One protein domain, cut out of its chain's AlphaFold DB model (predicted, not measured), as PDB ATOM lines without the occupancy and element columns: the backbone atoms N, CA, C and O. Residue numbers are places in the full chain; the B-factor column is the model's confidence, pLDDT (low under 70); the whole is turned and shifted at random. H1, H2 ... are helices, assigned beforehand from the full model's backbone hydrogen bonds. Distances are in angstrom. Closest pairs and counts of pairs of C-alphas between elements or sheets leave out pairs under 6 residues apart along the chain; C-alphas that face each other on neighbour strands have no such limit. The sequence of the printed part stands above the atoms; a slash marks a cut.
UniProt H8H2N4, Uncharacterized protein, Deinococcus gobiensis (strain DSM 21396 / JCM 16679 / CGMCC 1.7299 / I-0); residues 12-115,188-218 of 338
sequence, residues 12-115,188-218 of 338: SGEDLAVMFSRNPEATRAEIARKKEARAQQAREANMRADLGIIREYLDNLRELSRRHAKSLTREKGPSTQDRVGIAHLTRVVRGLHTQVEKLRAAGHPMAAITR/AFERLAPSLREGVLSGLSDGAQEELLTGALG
ATOM      1  N   SER A  12      35.534 -21.759  36.260       79.75
ATOM      2  CA  SER A  12      34.523 -21.734  35.211       79.75
ATOM      3  C   SER A  12      34.845 -22.784  34.140       79.75
ATOM      4  O   SER A  12      36.003 -23.151  33.918       79.75
ATOM      5  N   GLY A  13      33.828 -23.252  33.410       78.06
ATOM      6  CA  GLY A  13      34.042 -24.127  32.249       78.06
ATOM      7  C   GLY A  13      34.953 -23.504  31.176       78.06
ATOM      8  O   GLY A  13      35.564 -24.222  30.387       78.06
ATOM      9  N   GLU A  14      35.089 -22.177  31.169       81.88
ATOM     10  CA  GLU A  14      36.000 -21.438  30.295       81.88
ATOM     11  C   GLU A  14      37.451 -21.521  30.776       81.88
ATOM     12  O   GLU A  14      38.347 -21.724  29.958       81.88
ATOM     13  N   ASP A  15      37.680 -21.448  32.089       77.75
ATOM     14  CA  ASP A  15      39.008 -21.624  32.687       77.75
ATOM     15  C   ASP A  15      39.525 -23.040  32.437       77.75
ATOM     16  O   ASP A  15      40.674 -23.218  32.034       77.75
ATOM     17  N   LEU A  16      38.651 -24.044  32.553       81.50
ATOM     18  CA  LEU A  16      38.975 -25.427  32.199       81.50
ATOM     19  C   LEU A  16      39.309 -25.558  30.705       81.50
ATOM     20  O   LEU A  16      40.320 -26.162  30.350       81.50
ATOM     21  N   ALA A  17      38.518 -24.950  29.816       80.62
ATOM     22  CA  ALA A  17      38.785 -24.985  28.376       80.62
ATOM     23  C   ALA A  17      40.133 -24.340  28.003       80.62
ATOM     24  O   ALA A  17      40.822 -24.829  27.109       80.62
ATOM     25  N   VAL A  18      40.532 -23.271  28.698       85.06
ATOM     26  CA  VAL A  18      41.838 -22.624  28.513       85.06
ATOM     27  C   VAL A  18      42.969 -23.475  29.096       85.06
ATOM     28  O   VAL A  18      43.997 -23.626  28.441       85.06
ATOM     29  N   MET A  19      42.787 -24.064  30.283       82.69
ATOM     30  CA  MET A  19      43.794 -24.903  30.947       82.69
ATOM     31  C   MET A  19      44.107 -26.196  30.183       82.69
ATOM     32  O   MET A  19      45.255 -26.633  30.176       82.69
ATOM     33  N   PHE A  20      43.112 -26.793  29.521       83.44
ATOM     34  CA  PHE A  20      43.282 -28.010  28.718       83.44
ATOM     35  C   PHE A  20      43.572 -27.735  27.231       83.44
ATOM     36  O   PHE A  20      43.722 -28.673  26.444       83.44
ATOM     37  N   SER A  21      43.664 -26.465  26.825       85.69
ATOM     38  CA  SER A  21      43.991 -26.097  25.449       85.69
ATOM     39  C   SER A  21      45.489 -26.207  25.168       85.69
ATOM     40  O   SER A  21      46.331 -25.797  25.961       85.69
ATOM     41  N   ARG A  22      45.826 -26.687  23.967       84.81
ATOM     42  CA  ARG A  22      47.203 -26.663  23.442       84.81
ATOM     43  C   ARG A  22      47.686 -25.248  23.104       84.81
ATOM     44  O   ARG A  22      48.886 -25.043  22.967       84.81
ATOM     45  N   ASN A  23      46.768 -24.294  22.936       87.62
ATOM     46  CA  ASN A  23      47.069 -22.887  22.682       87.62
ATOM     47  C   ASN A  23      46.092 -21.991  23.477       87.62
ATOM     48  O   ASN A  23      45.014 -21.652  22.974       87.62
ATOM     49  N   PRO A  24      46.444 -21.610  24.717       86.94
ATOM     50  CA  PRO A  24      45.540 -20.891  25.611       86.94
ATOM     51  C   PRO A  24      45.183 -19.485  25.107       86.94
ATOM     52  O   PRO A  24      44.069 -19.022  25.345       86.94
ATOM     53  N   GLU A  25      46.078 -18.809  24.381       87.50
ATOM     54  CA  GLU A  25      45.814 -17.475  23.824       87.50
ATOM     55  C   GLU A  25      44.775 -17.526  22.700       87.50
ATOM     56  O   GLU A  25      43.807 -16.762  22.717       87.50
ATOM     57  N   ALA A  26      44.912 -18.484  21.778       87.44
ATOM     58  CA  ALA A  26      43.932 -18.695  20.713       87.44
ATOM     59  C   ALA A  26      42.555 -19.078  21.281       87.44
ATOM     60  O   ALA A  26      41.533 -18.560  20.832       87.44
ATOM     61  N   THR A  27      42.518 -19.926  22.314       87.44
ATOM     62  CA  THR A  27      41.265 -20.317  22.977       87.44
ATOM     63  C   THR A  27      40.607 -19.148  23.707       87.44
ATOM     64  O   THR A  27      39.394 -18.979  23.595       87.44
ATOM     65  N   ARG A  28      41.375 -18.283  24.386       88.62
ATOM     66  CA  ARG A  28      40.834 -17.049  24.987       88.62
ATOM     67  C   ARG A  28      40.241 -16.115  23.932       88.62
ATOM     68  O   ARG A  28      39.140 -15.606  24.134       88.62
ATOM     69  N   ALA A  29      40.927 -15.927  22.804       89.62
ATOM     70  CA  ALA A  29      40.429 -15.105  21.701       89.62
ATOM     71  C   ALA A  29      39.141 -15.683  21.086       89.62
ATOM     72  O   ALA A  29      38.196 -14.946  20.804       89.62
ATOM     73  N   GLU A  30      39.062 -17.005  20.927       89.06
ATOM     74  CA  GLU A  30      37.865 -17.674  20.416       89.06
ATOM     75  C   GLU A  30      36.680 -17.565  21.387       89.06
ATOM     76  O   GLU A  30      35.558 -17.282  20.958       89.06
ATOM     77  N   ILE A  31      36.916 -17.739  22.693       87.06
ATOM     78  CA  ILE A  31      35.892 -17.554  23.732       87.06
ATOM     79  C   ILE A  31      35.402 -16.105  23.732       87.06
ATOM     80  O   ILE A  31      34.191 -15.884  23.705       87.06
ATOM     81  N   ALA A  32      36.307 -15.122  23.695       88.62
ATOM     82  CA  ALA A  32      35.947 -13.706  23.636       88.62
ATOM     83  C   ALA A  32      35.093 -13.392  22.398       88.62
ATOM     84  O   ALA A  32      34.013 -12.814  22.526       88.62
ATOM     85  N   ARG A  33      35.498 -13.876  21.216       90.62
ATOM     86  CA  ARG A  33      34.733 -13.717  19.971       90.62
ATOM     87  C   ARG A  33      33.355 -14.379  20.050       90.62
ATOM     88  O   ARG A  33      32.365 -13.805  19.603       90.62
ATOM     89  N   LYS A  34      33.258 -15.585  20.621       90.44
ATOM     90  CA  LYS A  34      31.976 -16.285  20.814       90.44
ATOM     91  C   LYS A  34      31.076 -15.557  21.815       90.44
ATOM     92  O   LYS A  34      29.869 -15.487  21.585       90.44
ATOM     93  N   LYS A  35      31.635 -15.002  22.893       91.00
ATOM     94  CA  LYS A  35      30.898 -14.164  23.851       91.00
ATOM     95  C   LYS A  35      30.361 -12.908  23.187       91.00
ATOM     96  O   LYS A  35      29.182 -12.613  23.340       91.00
ATOM     97  N   GLU A  36      31.189 -12.213  22.415       89.31
ATOM     98  CA  GLU A  36      30.776 -11.011  21.699       89.31
ATOM     99  C   GLU A  36      29.672 -11.313  20.679       89.31
ATOM    100  O   GLU A  36      28.654 -10.623  20.664       89.31
ATOM    101  N   ALA A  37      29.802 -12.399  19.910       86.44
ATOM    102  CA  ALA A  37      28.773 -12.832  18.967       86.44
ATOM    103  C   ALA A  37      27.440 -13.162  19.666       86.44
ATOM    104  O   ALA A  37      26.380 -12.735  19.209       86.44
ATOM    105  N   ARG A  38      27.467 -13.869  20.807       88.38
ATOM    106  CA  ARG A  38      26.252 -14.134  21.603       88.38
ATOM    107  C   ARG A  38      25.663 -12.853  22.190       88.38
ATOM    108  O   ARG A  38      24.449 -12.692  22.189       88.38
ATOM    109  N   ALA A  39      26.502 -11.935  22.664       86.44
ATOM    110  CA  ALA A  39      26.057 -10.646  23.183       86.44
ATOM    111  C   ALA A  39      25.423  -9.779  22.081       86.44
ATOM    112  O   ALA A  39      24.434  -9.096  22.330       86.44
ATOM    113  N   GLN A  40      25.949  -9.813  20.853       84.12
ATOM    114  CA  GLN A  40      25.325  -9.178  19.686       84.12
ATOM    115  C   GLN A  40      23.963  -9.809  19.371       84.12
ATOM    116  O   GLN A  40      22.974  -9.086  19.298       84.12
ATOM    117  N   GLN A  41      23.874 -11.142  19.306       85.50
ATOM    118  CA  GLN A  41      22.605 -11.846  19.079       85.50
ATOM    119  C   GLN A  41      21.553 -11.536  20.154       85.50
ATOM    120  O   GLN A  41      20.392 -11.298  19.830       85.50
ATOM    121  N   ALA A  42      21.951 -11.498  21.428       85.19
ATOM    122  CA  ALA A  42      21.057 -11.144  22.527       85.19
ATOM    123  C   ALA A  42      20.571  -9.690  22.419       85.19
ATOM    124  O   ALA A  42      19.389  -9.423  22.618       85.19
ATOM    125  N   ARG A  43      21.455  -8.752  22.047       83.25
ATOM    126  CA  ARG A  43      21.080  -7.349  21.802       83.25
ATOM    127  C   ARG A  43      20.084  -7.216  20.652       83.25
ATOM    128  O   ARG A  43      19.092  -6.512  20.806       83.25
ATOM    129  N   GLU A  44      20.307  -7.914  19.539       81.75
ATOM    130  CA  GLU A  44      19.363  -7.936  18.414       81.75
ATOM    131  C   GLU A  44      18.003  -8.527  18.814       81.75
ATOM    132  O   GLU A  44      16.959  -7.992  18.442       81.75
ATOM    133  N   ALA A  45      17.998  -9.626  19.573       84.00
ATOM    134  CA  ALA A  45      16.769 -10.265  20.035       84.00
ATOM    135  C   ALA A  45      15.968  -9.349  20.971       84.00
ATOM    136  O   ALA A  45      14.763  -9.191  20.777       84.00
ATOM    137  N   ASN A  46      16.639  -8.698  21.923       86.12
ATOM    138  CA  ASN A  46      16.007  -7.735  22.826       86.12
ATOM    139  C   ASN A  46      15.451  -6.534  22.054       86.12
ATOM    140  O   ASN A  46      14.291  -6.181  22.231       86.12
ATOM    141  N   MET A  47      16.222  -5.981  21.111       84.75
ATOM    142  CA  MET A  47      15.756  -4.884  20.257       84.75
ATOM    143  C   MET A  47      14.503  -5.270  19.458       84.75
ATOM    144  O   MET A  47      13.577  -4.471  19.344       84.75
ATOM    145  N   ARG A  48      14.439  -6.496  18.916       85.19
ATOM    146  CA  ARG A  48      13.240  -6.995  18.220       85.19
ATOM    147  C   ARG A  48      12.043  -7.148  19.159       85.19
ATOM    148  O   ARG A  48      10.926  -6.850  18.744       85.19
ATOM    149  N   ALA A  49      12.260  -7.591  20.395       86.94
ATOM    150  CA  ALA A  49      11.200  -7.676  21.397       86.94
ATOM    151  C   ALA A  49      10.640  -6.281  21.731       86.94
ATOM    152  O   ALA A  49       9.427  -6.080  21.684       86.94
ATOM    153  N   ASP A  50      11.519  -5.299  21.950       88.69
ATOM    154  CA  ASP A  50      11.135  -3.909  22.224       88.69
ATOM    155  C   ASP A  50      10.403  -3.272  21.030       88.69
ATOM    156  O   ASP A  50       9.399  -2.573  21.192       88.69
ATOM    157  N   LEU A  51      10.848  -3.561  19.802       89.81
ATOM    158  CA  LEU A  51      10.155  -3.155  18.577       89.81
ATOM    159  C   LEU A  51       8.764  -3.783  18.450       89.81
ATOM    160  O   LEU A  51       7.856  -3.125  17.940       89.81
ATOM    161  N   GLY A  52       8.576  -5.015  18.929       90.00
ATOM    162  CA  GLY A  52       7.268  -5.668  19.000       90.00
ATOM    163  C   GLY A  52       6.276  -4.864  19.842       90.00
ATOM    164  O   GLY A  52       5.174  -4.574  19.379       90.00
ATOM    165  N   ILE A  53       6.709  -4.398  21.017       91.56
ATOM    166  CA  ILE A  53       5.899  -3.543  21.900       91.56
ATOM    167  C   ILE A  53       5.528  -2.233  21.191       91.56
ATOM    168  O   ILE A  53       4.368  -1.820  21.206       91.56
ATOM    169  N   ILE A  54       6.494  -1.581  20.532       92.25
ATOM    170  CA  ILE A  54       6.265  -0.320  19.804       92.25
ATOM    171  C   ILE A  54       5.304  -0.527  18.627       92.25
ATOM    172  O   ILE A  54       4.435   0.314  18.382       92.25
ATOM    173  N   ARG A  55       5.430  -1.643  17.902       92.81
ATOM    174  CA  ARG A  55       4.520  -2.005  16.815       92.81
ATOM    175  C   ARG A  55       3.096  -2.162  17.319       92.81
ATOM    176  O   ARG A  55       2.199  -1.489  16.817       92.81
ATOM    177  N   GLU A  56       2.901  -3.015  18.322       93.31
ATOM    178  CA  GLU A  56       1.586  -3.252  18.915       93.31
ATOM    179  C   GLU A  56       0.984  -1.953  19.445       93.31
ATOM    180  O   GLU A  56      -0.203  -1.693  19.249       93.31
ATOM    181  N   TYR A  57       1.800  -1.100  20.061       94.56
ATOM    182  CA  TYR A  57       1.374   0.209  20.528       94.56
ATOM    183  C   TYR A  57       0.834   1.084  19.389       94.56
ATOM    184  O   TYR A  57      -0.285   1.592  19.481       94.56
ATOM    185  N   LEU A  58       1.584   1.226  18.293       92.81
ATOM    186  CA  LEU A  58       1.168   2.033  17.143       92.81
ATOM    187  C   LEU A  58      -0.066   1.462  16.436       92.81
ATOM    188  O   LEU A  58      -0.957   2.226  16.062       92.81
ATOM    189  N   ASP A  59      -0.153   0.139  16.294       92.31
ATOM    190  CA  ASP A  59      -1.300  -0.533  15.683       92.31
ATOM    191  C   ASP A  59      -2.569  -0.335  16.529       92.31
ATOM    192  O   ASP A  59      -3.629   0.012  15.998       92.31
ATOM    193  N   ASN A  60      -2.463  -0.453  17.858       93.94
ATOM    194  CA  ASN A  60      -3.585  -0.215  18.767       93.94
ATOM    195  C   ASN A  60      -4.000   1.265  18.818       93.94
ATOM    196  O   ASN A  60      -5.195   1.548  18.890       93.94
ATOM    197  N   LEU A  61      -3.065   2.219  18.719       93.94
ATOM    198  CA  LEU A  61      -3.396   3.647  18.602       93.94
ATOM    199  C   LEU A  61      -4.184   3.953  17.321       93.94
ATOM    200  O   LEU A  61      -5.185   4.682  17.357       93.94
ATOM    201  N   ARG A  62      -3.755   3.387  16.187       91.94
ATOM    202  CA  ARG A  62      -4.473   3.516  14.909       91.94
ATOM    203  C   ARG A  62      -5.861   2.895  15.005       91.94
ATOM    204  O   ARG A  62      -6.834   3.513  14.575       91.94
ATOM    205  N   GLU A  63      -5.966   1.709  15.601       93.56
ATOM    206  CA  GLU A  63      -7.246   1.022  15.763       93.56
ATOM    207  C   GLU A  63      -8.204   1.786  16.677       93.56
ATOM    208  O   GLU A  63      -9.379   1.952  16.338       93.56
ATOM    209  N   LEU A  64      -7.708   2.303  17.802       93.88
ATOM    210  CA  LEU A  64      -8.480   3.125  18.727       93.88
ATOM    211  C   LEU A  64      -9.020   4.379  18.025       93.88
ATOM    212  O   LEU A  64     -10.222   4.645  18.079       93.88
ATOM    213  N   SER A  65      -8.158   5.092  17.290       92.56
ATOM    214  CA  SER A  65      -8.547   6.262  16.489       92.56
ATOM    215  C   SER A  65      -9.631   5.913  15.471       92.56
ATOM    216  O   SER A  65     -10.643   6.605  15.365       92.56
ATOM    217  N   ARG A  66      -9.443   4.805  14.741       93.81
ATOM    218  CA  ARG A  66     -10.368   4.338  13.705       93.81
ATOM    219  C   ARG A  66     -11.734   3.982  14.283       93.81
ATOM    220  O   ARG A  66     -12.754   4.371  13.715       93.81
ATOM    221  N   ARG A  67     -11.774   3.249  15.399       91.94
ATOM    222  CA  ARG A  67     -13.035   2.867  16.053       91.94
ATOM    223  C   ARG A  67     -13.771   4.066  16.620       91.94
ATOM    224  O   ARG A  67     -14.981   4.143  16.444       91.94
ATOM    225  N   HIS A  68     -13.052   4.994  17.242       91.94
ATOM    226  CA  HIS A  68     -13.641   6.226  17.748       91.94
ATOM    227  C   HIS A  68     -14.207   7.091  16.614       91.94
ATOM    228  O   HIS A  68     -15.357   7.506  16.672       91.94
ATOM    229  N   ALA A  69     -13.459   7.292  15.525       90.69
ATOM    230  CA  ALA A  69     -13.975   8.014  14.362       90.69
ATOM    231  C   ALA A  69     -15.239   7.344  13.795       90.69
ATOM    232  O   ALA A  69     -16.239   8.010  13.545       90.69
ATOM    233  N   LYS A  70     -15.235   6.011  13.659       91.38
ATOM    234  CA  LYS A  70     -16.396   5.257  13.170       91.38
ATOM    235  C   LYS A  70     -17.605   5.352  14.106       91.38
ATOM    236  O   LYS A  70     -18.728   5.460  13.618       91.38
ATOM    237  N   SER A  71     -17.413   5.310  15.423       90.19
ATOM    238  CA  SER A  71     -18.528   5.382  16.375       90.19
ATOM    239  C   SER A  71     -19.229   6.741  16.337       90.19
ATOM    240  O   SER A  71     -20.453   6.786  16.451       90.19
ATOM    241  N   LEU A  72     -18.482   7.820  16.081       87.81
ATOM    242  CA  LEU A  72     -19.023   9.172  15.921       87.81
ATOM    243  C   LEU A  72     -19.830   9.365  14.630       87.81
ATOM    244  O   LEU A  72     -20.712  10.212  14.592       87.81
ATOM    245  N   THR A  73     -19.572   8.578  13.579       89.69
ATOM    246  CA  THR A  73     -20.332   8.679  12.314       89.69
ATOM    247  C   THR A  73     -21.738   8.073  12.376       89.69
ATOM    248  O   THR A  73     -22.483   8.146  11.401       89.69
ATOM    249  N   ARG A  74     -22.116   7.436  13.491       86.12
ATOM    250  CA  ARG A  74     -23.431   6.806  13.641       86.12
ATOM    251  C   ARG A  74     -24.494   7.844  13.998       86.12
ATOM    252  O   ARG A  74     -24.299   8.644  14.904       86.12
ATOM    253  N   GLU A  75     -25.663   7.738  13.369       86.81
ATOM    254  CA  GLU A  75     -26.799   8.657  13.560       86.81
ATOM    255  C   GLU A  75     -27.259   8.770  15.024       86.81
ATOM    256  O   GLU A  75     -27.510   9.862  15.520       86.81
ATOM    257  N   LYS A  76     -27.316   7.643  15.746       85.94
ATOM    258  CA  LYS A  76     -27.714   7.589  17.167       85.94
ATOM    259  C   LYS A  76     -26.527   7.701  18.135       85.94
ATOM    260  O   LYS A  76     -26.669   7.404  19.319       85.94
ATOM    261  N   GLY A  77     -25.350   8.072  17.630       84.06
ATOM    262  CA  GLY A  77     -24.096   8.070  18.377       84.06
ATOM    263  C   GLY A  77     -23.495   6.671  18.608       84.06
ATOM    264  O   GLY A  77     -23.953   5.674  18.032       84.06
ATOM    265  N   PRO A  78     -22.437   6.578  19.436       87.50
ATOM    266  CA  PRO A  78     -21.726   5.331  19.714       87.50
ATOM    267  C   PRO A  78     -22.633   4.268  20.338       87.50
ATOM    268  O   PRO A  78     -23.268   4.512  21.367       87.50
ATOM    269  N   SER A  79     -22.637   3.062  19.764       89.19
ATOM    270  CA  SER A  79     -23.362   1.924  20.338       89.19
ATOM    271  C   SER A  79     -22.695   1.420  21.623       89.19
ATOM    272  O   SER A  79     -21.502   1.643  21.838       89.19
ATOM    273  N   THR A  80     -23.423   0.661  22.447       88.38
ATOM    274  CA  THR A  80     -22.867   0.011  23.648       88.38
ATOM    275  C   THR A  80     -21.642  -0.848  23.319       88.38
ATOM    276  O   THR A  80     -20.651  -0.821  24.041       88.38
ATOM    277  N   GLN A  81     -21.658  -1.552  22.181       88.38
ATOM    278  CA  GLN A  81     -20.514  -2.348  21.724       88.38
ATOM    279  C   GLN A  81     -19.307  -1.480  21.349       88.38
ATOM    280  O   GLN A  81     -18.174  -1.855  21.647       88.38
ATOM    281  N   ASP A  82     -19.532  -0.319  20.721       88.88
ATOM    282  CA  ASP A  82     -18.443   0.610  20.404       88.88
ATOM    283  C   ASP A  82     -17.819   1.154  21.695       88.88
ATOM    284  O   ASP A  82     -16.596   1.184  21.802       88.88
ATOM    285  N   ARG A  83     -18.638   1.514  22.693       86.44
ATOM    286  CA  ARG A  83     -18.164   2.001  24.000       86.44
ATOM    287  C   ARG A  83     -17.305   0.960  24.711       86.44
ATOM    288  O   ARG A  83     -16.164   1.256  25.052       86.44
ATOM    289  N   VAL A  84     -17.801  -0.272  24.846       88.25
ATOM    290  CA  VAL A  84     -17.055  -1.380  25.469       88.25
ATOM    291  C   VAL A  84     -15.766  -1.676  24.697       88.25
ATOM    292  O   VAL A  84     -14.701  -1.846  25.292       88.25
ATOM    293  N   GLY A  85     -15.830  -1.696  23.363       88.69
ATOM    294  CA  GLY A  85     -14.665  -1.935  22.516       88.69
ATOM    295  C   GLY A  85     -13.601  -0.838  22.629       88.69
ATOM    296  O   GLY A  85     -12.412  -1.152  22.677       88.69
ATOM    297  N   ILE A  86     -14.014   0.431  22.684       90.62
ATOM    298  CA  ILE A  86     -13.128   1.588  22.867       90.62
ATOM    299  C   ILE A  86     -12.521   1.574  24.272       90.62
ATOM    300  O   ILE A  86     -11.310   1.749  24.393       90.62
ATOM    301  N   ALA A  87     -13.306   1.305  25.318       87.94
ATOM    302  CA  ALA A  87     -12.814   1.211  26.693       87.94
ATOM    303  C   ALA A  87     -11.760   0.100  26.841       87.94
ATOM    304  O   ALA A  87     -10.656   0.337  27.340       87.94
ATOM    305  N   HIS A  88     -12.046  -1.091  26.302       90.00
ATOM    306  CA  HIS A  88     -11.100  -2.205  26.298       90.00
ATOM    307  C   HIS A  88      -9.793  -1.852  25.572       90.00
ATOM    308  O   HIS A  88      -8.712  -2.021  26.137       90.00
ATOM    309  N   LEU A  89      -9.873  -1.305  24.353       92.19
ATOM    310  CA  LEU A  89      -8.686  -0.877  23.606       92.19
ATOM    311  C   LEU A  89      -7.914   0.227  24.329       92.19
ATOM    312  O   LEU A  89      -6.688   0.207  24.335       92.19
ATOM    313  N   THR A  90      -8.604   1.158  24.984       91.94
ATOM    314  CA  THR A  90      -7.964   2.228  25.756       91.94
ATOM    315  C   THR A  90      -7.137   1.660  26.911       91.94
ATOM    316  O   THR A  90      -6.019   2.117  27.152       91.94
ATOM    317  N   ARG A  91      -7.625   0.608  27.583       90.06
ATOM    318  CA  ARG A  91      -6.875  -0.108  28.627       90.06
ATOM    319  C   ARG A  91      -5.626  -0.800  28.074       90.06
ATOM    320  O   ARG A  91      -4.565  -0.716  28.689       90.06
ATOM    321  N   VAL A  92      -5.741  -1.446  26.912       92.12
ATOM    322  CA  VAL A  92      -4.599  -2.078  26.226       92.12
ATOM    323  C   VAL A  92      -3.556  -1.025  25.841       92.12
ATOM    324  O   VAL A  92      -2.383  -1.162  26.190       92.12
ATOM    325  N   VAL A  93      -3.988   0.071  25.208       94.12
ATOM    326  CA  VAL A  93      -3.125   1.202  24.838       94.12
ATOM    327  C   VAL A  93      -2.443   1.802  26.063       94.12
ATOM    328  O   VAL A  93      -1.262   2.106  25.983       94.12
ATOM    329  N   ARG A  94      -3.120   1.922  27.210       93.06
ATOM    330  CA  ARG A  94      -2.515   2.395  28.469       93.06
ATOM    331  C   ARG A  94      -1.378   1.495  28.953       93.06
ATOM    332  O   ARG A  94      -0.317   1.996  29.337       93.06
ATOM    333  N   GLY A  95      -1.585   0.177  28.922       92.12
ATOM    334  CA  GLY A  95      -0.553  -0.795  29.285       92.12
ATOM    335  C   GLY A  95       0.683  -0.673  28.390       92.12
ATOM    336  O   GLY A  95       1.805  -0.594  28.891       92.12
ATOM    337  N   LEU A  96       0.466  -0.582  27.077       93.69
ATOM    338  CA  LEU A  96       1.530  -0.416  26.083       93.69
ATOM    339  C   LEU A  96       2.209   0.959  26.180       93.69
ATOM    340  O   LEU A  96       3.431   1.042  26.118       93.69
ATOM    341  N   HIS A  97       1.446   2.028  26.413       93.69
ATOM    342  CA  HIS A  97       1.965   3.383  26.590       93.69
ATOM    343  C   HIS A  97       2.945   3.439  27.761       93.69
ATOM    344  O   HIS A  97       4.067   3.896  27.591       93.69
ATOM    345  N   THR A  98       2.587   2.860  28.912       92.44
ATOM    346  CA  THR A  98       3.490   2.768  30.072       92.44
ATOM    347  C   THR A  98       4.799   2.039  29.740       92.44
ATOM    348  O   THR A  98       5.859   2.409  30.241       92.44
ATOM    349  N   GLN A  99       4.755   0.991  28.912       91.69
ATOM    350  CA  GLN A  99       5.964   0.274  28.489       91.69
ATOM    351  C   GLN A  99       6.827   1.127  27.553       91.69
ATOM    352  O   GLN A  99       8.040   1.201  27.735       91.69
ATOM    353  N   VAL A 100       6.208   1.829  26.603       93.25
ATOM    354  CA  VAL A 100       6.898   2.750  25.693       93.25
ATOM    355  C   VAL A 100       7.512   3.935  26.447       93.25
ATOM    356  O   VAL A 100       8.653   4.296  26.166       93.25
ATOM    357  N   GLU A 101       6.826   4.488  27.451       92.12
ATOM    358  CA  GLU A 101       7.381   5.516  28.343       92.12
ATOM    359  C   GLU A 101       8.620   5.011  29.087       92.12
ATOM    360  O   GLU A 101       9.622   5.718  29.171       92.12
ATOM    361  N   LYS A 102       8.602   3.764  29.580       91.94
ATOM    362  CA  LYS A 102       9.778   3.146  30.216       91.94
ATOM    363  C   LYS A 102      10.943   2.999  29.239       91.94
ATOM    364  O   LYS A 102      12.069   3.341  29.596       91.94
ATOM    365  N   LEU A 103      10.683   2.538  28.013       90.81
ATOM    366  CA  LEU A 103      11.703   2.449  26.962       90.81
ATOM    367  C   LEU A 103      12.289   3.831  26.642       90.81
ATOM    368  O   LEU A 103      13.502   3.976  26.498       90.81
ATOM    369  N   ARG A 104      11.444   4.863  26.585       91.12
ATOM    370  CA  ARG A 104      11.881   6.243  26.357       91.12
ATOM    371  C   ARG A 104      12.721   6.777  27.513       91.12
ATOM    372  O   ARG A 104      13.780   7.346  27.268       91.12
ATOM    373  N   ALA A 105      12.280   6.580  28.754       91.00
ATOM    374  CA  ALA A 105      13.013   6.998  29.947       91.00
ATOM    375  C   ALA A 105      14.386   6.313  30.050       91.00
ATOM    376  O   ALA A 105      15.341   6.919  30.525       91.00
ATOM    377  N   ALA A 106      14.506   5.082  29.543       88.31
ATOM    378  CA  ALA A 106      15.773   4.363  29.417       88.31
ATOM    379  C   ALA A 106      16.664   4.854  28.254       88.31
ATOM    380  O   ALA A 106      17.752   4.319  28.052       88.31
ATOM    381  N   GLY A 107      16.224   5.848  27.473       84.44
ATOM    382  CA  GLY A 107      16.968   6.377  26.328       84.44
ATOM    383  C   GLY A 107      16.998   5.438  25.120       84.44
ATOM    384  O   GLY A 107      17.918   5.519  24.308       84.44
ATOM    385  N   HIS A 108      16.024   4.530  24.989       87.31
ATOM    386  CA  HIS A 108      16.020   3.558  23.902       87.31
ATOM    387  C   HIS A 108      15.811   4.251  22.539       87.31
ATOM    388  O   HIS A 108      14.780   4.902  22.339       87.31
ATOM    389  N   PRO A 109      16.716   4.080  21.554       84.50
ATOM    390  CA  PRO A 109      16.666   4.830  20.295       84.50
ATOM    391  C   PRO A 109      15.387   4.553  19.495       84.50
ATOM    392  O   PRO A 109      14.817   5.460  18.892       84.50
ATOM    393  N   MET A 110      14.857   3.323  19.550       88.00
ATOM    394  CA  MET A 110      13.627   2.974  18.823       88.00
ATOM    395  C   MET A 110      12.378   3.689  19.347       88.00
ATOM    396  O   MET A 110      11.383   3.747  18.631       88.00
ATOM    397  N   ALA A 111      12.407   4.290  20.543       87.50
ATOM    398  CA  ALA A 111      11.274   5.070  21.038       87.50
ATOM    399  C   ALA A 111      10.937   6.253  20.106       87.50
ATOM    400  O   ALA A 111       9.781   6.658  20.033       87.50
ATOM    401  N   ALA A 112      11.906   6.756  19.327       88.06
ATOM    402  CA  ALA A 112      11.688   7.811  18.335       88.06
ATOM    403  C   ALA A 112      10.694   7.418  17.220       88.06
ATOM    404  O   ALA A 112      10.087   8.293  16.604       88.06
ATOM    405  N   ILE A 113      10.474   6.119  16.984       90.31
ATOM    406  CA  ILE A 113       9.535   5.611  15.969       90.31
ATOM    407  C   ILE A 113       8.103   6.091  16.244       90.31
ATOM    408  O   ILE A 113       7.333   6.322  15.312       90.31
ATOM    409  N   THR A 114       7.740   6.322  17.509       90.38
ATOM    410  CA  THR A 114       6.397   6.798  17.876       90.38
ATOM    411  C   THR A 114       6.091   8.211  17.376       90.38
ATOM    412  O   THR A 114       4.927   8.611  17.320       90.38
ATOM    413  N   ARG A 115       7.124   8.957  16.973       89.88
ATOM    414  CA  ARG A 115       7.045  10.324  16.446       89.88
ATOM    415  C   ARG A 115       7.041  10.389  14.927       89.88
ATOM    416  O   ARG A 115       6.974  11.485  14.382       89.88
ATOM    417  N   ALA A 188       2.505   9.911  18.027       87.50
ATOM    418  CA  ALA A 188       1.286   9.223  17.615       87.50
ATOM    419  C   ALA A 188       0.193   9.284  18.693       87.50
ATOM    420  O   ALA A 188      -0.978   9.443  18.360       87.50
ATOM    421  N   PHE A 189       0.583   9.224  19.966       91.75
ATOM    422  CA  PHE A 189      -0.327   9.371  21.098       91.75
ATOM    423  C   PHE A 189      -0.994  10.746  21.149       91.75
ATOM    424  O   PHE A 189      -2.208  10.850  21.287       91.75
ATOM    425  N   GLU A 190      -0.206  11.801  20.963       90.62
ATOM    426  CA  GLU A 190      -0.664  13.191  21.017       90.62
ATOM    427  C   GLU A 190      -1.615  13.557  19.868       90.62
ATOM    428  O   GLU A 190      -2.364  14.527  19.959       90.62
ATOM    429  N   ARG A 191      -1.628  12.755  18.797       88.44
ATOM    430  CA  ARG A 191      -2.572  12.884  17.679       88.44
ATOM    431  C   ARG A 191      -3.961  12.302  17.975       88.44
ATOM    432  O   ARG A 191      -4.876  12.515  17.182       88.44
ATOM    433  N   LEU A 192      -4.136  11.564  19.074       88.50
ATOM    434  CA  LEU A 192      -5.447  11.060  19.484       88.50
ATOM    435  C   LEU A 192      -6.394  12.199  19.890       88.50
ATOM    436  O   LEU A 192      -5.973  13.246  20.387       88.50
ATOM    437  N   ALA A 193      -7.700  11.950  19.759       89.00
ATOM    438  CA  ALA A 193      -8.719  12.852  20.289       89.00
ATOM    439  C   ALA A 193      -8.493  13.106  21.801       89.00
ATOM    440  O   ALA A 193      -8.137  12.164  22.516       89.00
ATOM    441  N   PRO A 194      -8.707  14.336  22.312       89.50
ATOM    442  CA  PRO A 194      -8.453  14.676  23.716       89.50
ATOM    443  C   PRO A 194      -9.112  13.722  24.721       89.50
ATOM    444  O   PRO A 194      -8.430  13.236  25.617       89.50
ATOM    445  N   SER A 195     -10.378  13.353  24.500       85.19
ATOM    446  CA  SER A 195     -11.116  12.405  25.348       85.19
ATOM    447  C   SER A 195     -10.451  11.026  25.437       85.19
ATOM    448  O   SER A 195     -10.429  10.400  26.495       85.19
ATOM    449  N   LEU A 196      -9.856  10.548  24.339       89.00
ATOM    450  CA  LEU A 196      -9.118   9.285  24.317       89.00
ATOM    451  C   LEU A 196      -7.777   9.406  25.042       89.00
ATOM    452  O   LEU A 196      -7.402   8.484  25.763       89.00
ATOM    453  N   ARG A 197      -7.064  10.529  24.875       91.31
ATOM    454  CA  ARG A 197      -5.800  10.782  25.589       91.31
ATOM    455  C   ARG A 197      -6.027  10.815  27.091       91.31
ATOM    456  O   ARG A 197      -5.345  10.101  27.821       91.31
ATOM    457  N   GLU A 198      -7.033  11.559  27.539       87.94
ATOM    458  CA  GLU A 198      -7.447  11.583  28.940       87.94
ATOM    459  C   GLU A 198      -7.833  10.186  29.419       87.94
ATOM    460  O   GLU A 198      -7.362   9.754  30.466       87.94
ATOM    461  N   GLY A 199      -8.596   9.421  28.635       84.62
ATOM    462  CA  GLY A 199      -8.933   8.035  28.961       84.62
ATOM    463  C   GLY A 199      -7.709   7.124  29.127       84.62
ATOM    464  O   GLY A 199      -7.689   6.272  30.016       84.62
ATOM    465  N   VAL A 200      -6.664   7.301  28.315       88.00
ATOM    466  CA  VAL A 200      -5.404   6.555  28.465       88.00
ATOM    467  C   VAL A 200      -4.663   6.992  29.732       88.00
ATOM    468  O   VAL A 200      -4.282   6.124  30.517       88.00
ATOM    469  N   LEU A 201      -4.504   8.299  29.966       88.06
ATOM    470  CA  LEU A 201      -3.693   8.858  31.058       88.06
ATOM    471  C   LEU A 201      -4.341   8.741  32.444       88.06
ATOM    472  O   LEU A 201      -3.663   8.456  33.423       88.06
ATOM    473  N   SER A 202      -5.649   8.960  32.533       77.00
ATOM    474  CA  SER A 202      -6.374   9.150  33.799       77.00
ATOM    475  C   SER A 202      -6.515   7.889  34.652       77.00
ATOM    476  O   SER A 202      -6.953   7.967  35.795       77.00
ATOM    477  N   GLY A 203      -6.180   6.707  34.128       63.03
ATOM    478  CA  GLY A 203      -6.299   5.474  34.908       63.03
ATOM    479  C   GLY A 203      -7.745   5.042  35.202       63.03
ATOM    480  O   GLY A 203      -7.930   3.971  35.773       63.03
ATOM    481  N   LEU A 204      -8.752   5.823  34.787       53.22
ATOM    482  CA  LEU A 204     -10.144   5.683  35.217       53.22
ATOM    483  C   LEU A 204     -10.724   4.296  34.905       53.22
ATOM    484  O   LEU A 204     -10.387   3.679  33.887       53.22
ATOM    485  N   SER A 205     -11.560   3.817  35.830       52.97
ATOM    486  CA  SER A 205     -12.334   2.579  35.735       52.97
ATOM    487  C   SER A 205     -13.519   2.737  34.774       52.97
ATOM    488  O   SER A 205     -13.940   3.853  34.467       52.97
ATOM    489  N   ASP A 206     -14.057   1.604  34.309       52.97
ATOM    490  CA  ASP A 206     -15.019   1.506  33.199       52.97
ATOM    491  C   ASP A 206     -16.253   2.427  33.329       52.97
ATOM    492  O   ASP A 206     -16.779   2.871  32.313       52.97
ATOM    493  N   GLY A 207     -16.669   2.786  34.551       49.28
ATOM    494  CA  GLY A 207     -17.799   3.697  34.795       49.28
ATOM    495  C   GLY A 207     -17.509   5.186  34.557       49.28
ATOM    496  O   GLY A 207     -18.366   5.901  34.056       49.28
ATOM    497  N   ALA A 208     -16.294   5.668  34.842       51.03
ATOM    498  CA  ALA A 208     -15.933   7.082  34.644       51.03
ATOM    499  C   ALA A 208     -15.494   7.383  33.196       51.03
ATOM    500  O   ALA A 208     -15.530   8.521  32.731       51.03
ATOM    501  N   GLN A 209     -15.117   6.344  32.446       54.12
ATOM    502  CA  GLN A 209     -14.855   6.450  31.011       54.12
ATOM    503  C   GLN A 209     -16.139   6.663  30.195       54.12
ATOM    504  O   GLN A 209     -16.100   7.323  29.154       54.12
ATOM    505  N   GLU A 210     -17.276   6.143  30.671       53.81
ATOM    506  CA  GLU A 210     -18.587   6.380  30.060       53.81
ATOM    507  C   GLU A 210     -19.006   7.852  30.149       53.81
ATOM    508  O   GLU A 210     -19.485   8.395  29.150       53.81
ATOM    509  N   GLU A 211     -18.746   8.515  31.280       55.91
ATOM    510  CA  GLU A 211     -19.000   9.951  31.469       55.91
ATOM    511  C   GLU A 211     -18.084  10.838  30.617       55.91
ATOM    512  O   GLU A 211     -18.553  11.818  30.054       55.91
ATOM    513  N   LEU A 212     -16.807  10.493  30.426       56.31
ATOM    514  CA  LEU A 212     -15.905  11.259  29.545       56.31
ATOM    515  C   LEU A 212     -16.301  11.164  28.062       56.31
ATOM    516  O   LEU A 212     -16.177  12.134  27.312       56.31
ATOM    517  N   LEU A 213     -16.801  10.002  27.630       54.22
ATOM    518  CA  LEU A 213     -17.278   9.794  26.259       54.22
ATOM    519  C   LEU A 213     -18.646  10.446  25.998       54.22
ATOM    520  O   LEU A 213     -18.951  10.757  24.848       54.22
ATOM    521  N   THR A 214     -19.460  10.665  27.037       53.28
ATOM    522  CA  THR A 214     -20.744  11.381  26.929       53.28
ATOM    523  C   THR A 214     -20.619  12.879  27.198       53.28
ATOM    524  O   THR A 214     -21.258  13.655  26.501       53.28
ATOM    525  N   GLY A 215     -19.756  13.314  28.115       48.34
ATOM    526  CA  GLY A 215     -19.552  14.722  28.478       48.34
ATOM    527  C   GLY A 215     -18.844  15.560  27.408       48.34
ATOM    528  O   GLY A 215     -19.019  16.775  27.367       48.34
ATOM    529  N   ALA A 216     -18.094  14.928  26.496       47.41
ATOM    530  CA  ALA A 216     -17.517  15.600  25.328       47.41
ATOM    531  C   ALA A 216     -18.548  15.883  24.210       47.41
ATOM    532  O   ALA A 216     -18.265  16.645  23.285       47.41
ATOM    533  N   LEU A 217     -19.746  15.291  24.290       45.50
ATOM    534  CA  LEU A 217     -20.898  15.634  23.462       45.50
ATOM    535  C   LEU A 217     -21.772  16.579  24.286       45.50
ATOM    536  O   LEU A 217     -22.440  16.152  25.220       45.50
ATOM    537  N   GLY A 218     -21.709  17.874  23.968       35.22
ATOM    538  CA  GLY A 218     -22.380  18.939  24.710       35.22
ATOM    539  C   GLY A 218     -23.784  18.559  25.184       35.22
ATOM    540  O   GLY A 218     -24.624  18.117  24.401       35.22
TER     541      GLY A 218
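What this domain is: This is residues 12 to 115 and 188 to 218 of the 338 residues of an uncharacterized protein of Deinococcus gobiensis (strain DSM 21396 / JCM 16679 / CGMCC 1.7299 / I-0) (UniProt H8H2N4). One long helix, H2, makes the length of a rod; short H1 folds back at its first end, and H3 folds back along its other end. H4 packs on H2, and H5 packs on H3 and pairs with H6, while residues 32 to 46 of H2 stand free. The printed part has 135 residues with six named helices, H1 to H6 in order, and no named strand: the class is all helix. It is extended, with a radius of gyration of the C-alphas of 24.3 A and spans of 83 by 24 by 24 A.

How they stand to each other: H1, residues 13 to 19, forms a helical hairpin with H2, residues 24 to 72, which touches it with residues 24 to 31 alone; the closest C-alphas, of Val 18 and Pro 24, are 5.0 A apart. H2 touches H3, residues 80 to 105, with residues 50 to 71 alone, opposite ways at a shallow tilt of 32 degrees, only just short of steep; the closest C-alphas are those of Tyr 57 and Leu 96, 5.6 A. H4, residues 109 to 115, touches H2 at 13 degrees, a shallow tilt, the closest C-alphas being Leu 51 and Met 110, 7.0 A. H5, residues 194 to 201, touches the hub H3 at a steep tilt of 59 degrees, with C-alphas of Arg 94 and Val 200 closest, 5.1 A. H6, residues 206 to 215, forms a hairpin with H5; the closest C-alphas, of Gly 199 and Gln 209, are 6.5 A apart. Every O i to N i+4 pair is within hydrogen-bond range in H1, H2, H3 and H5, but 4 of 6 in H6 and 0 of 3 in H4, where 4 of 4 O i to N i+3 pairs are.

Where its parts are: H1 begins at C-alpha 13 (34.042, -24.127, 32.249). H2 is 71.9 A long and ends at C-alpha 72 (-19.023, 9.172, 15.921); H3 is 37.1 A. H6 ends at C-alpha 215 (-19.552, 14.722, 28.478).

The domain as a whole: The C-alphas farthest apart, of Arg 22 and Gly 218, are 83.2 A apart. Residues 116 to 187 are not printed; C-alphas 115 and 188 are 6.0 A apart across the cut. Of the links that are printed whole, none is long. Residues 203 to 218 have pLDDT under 70.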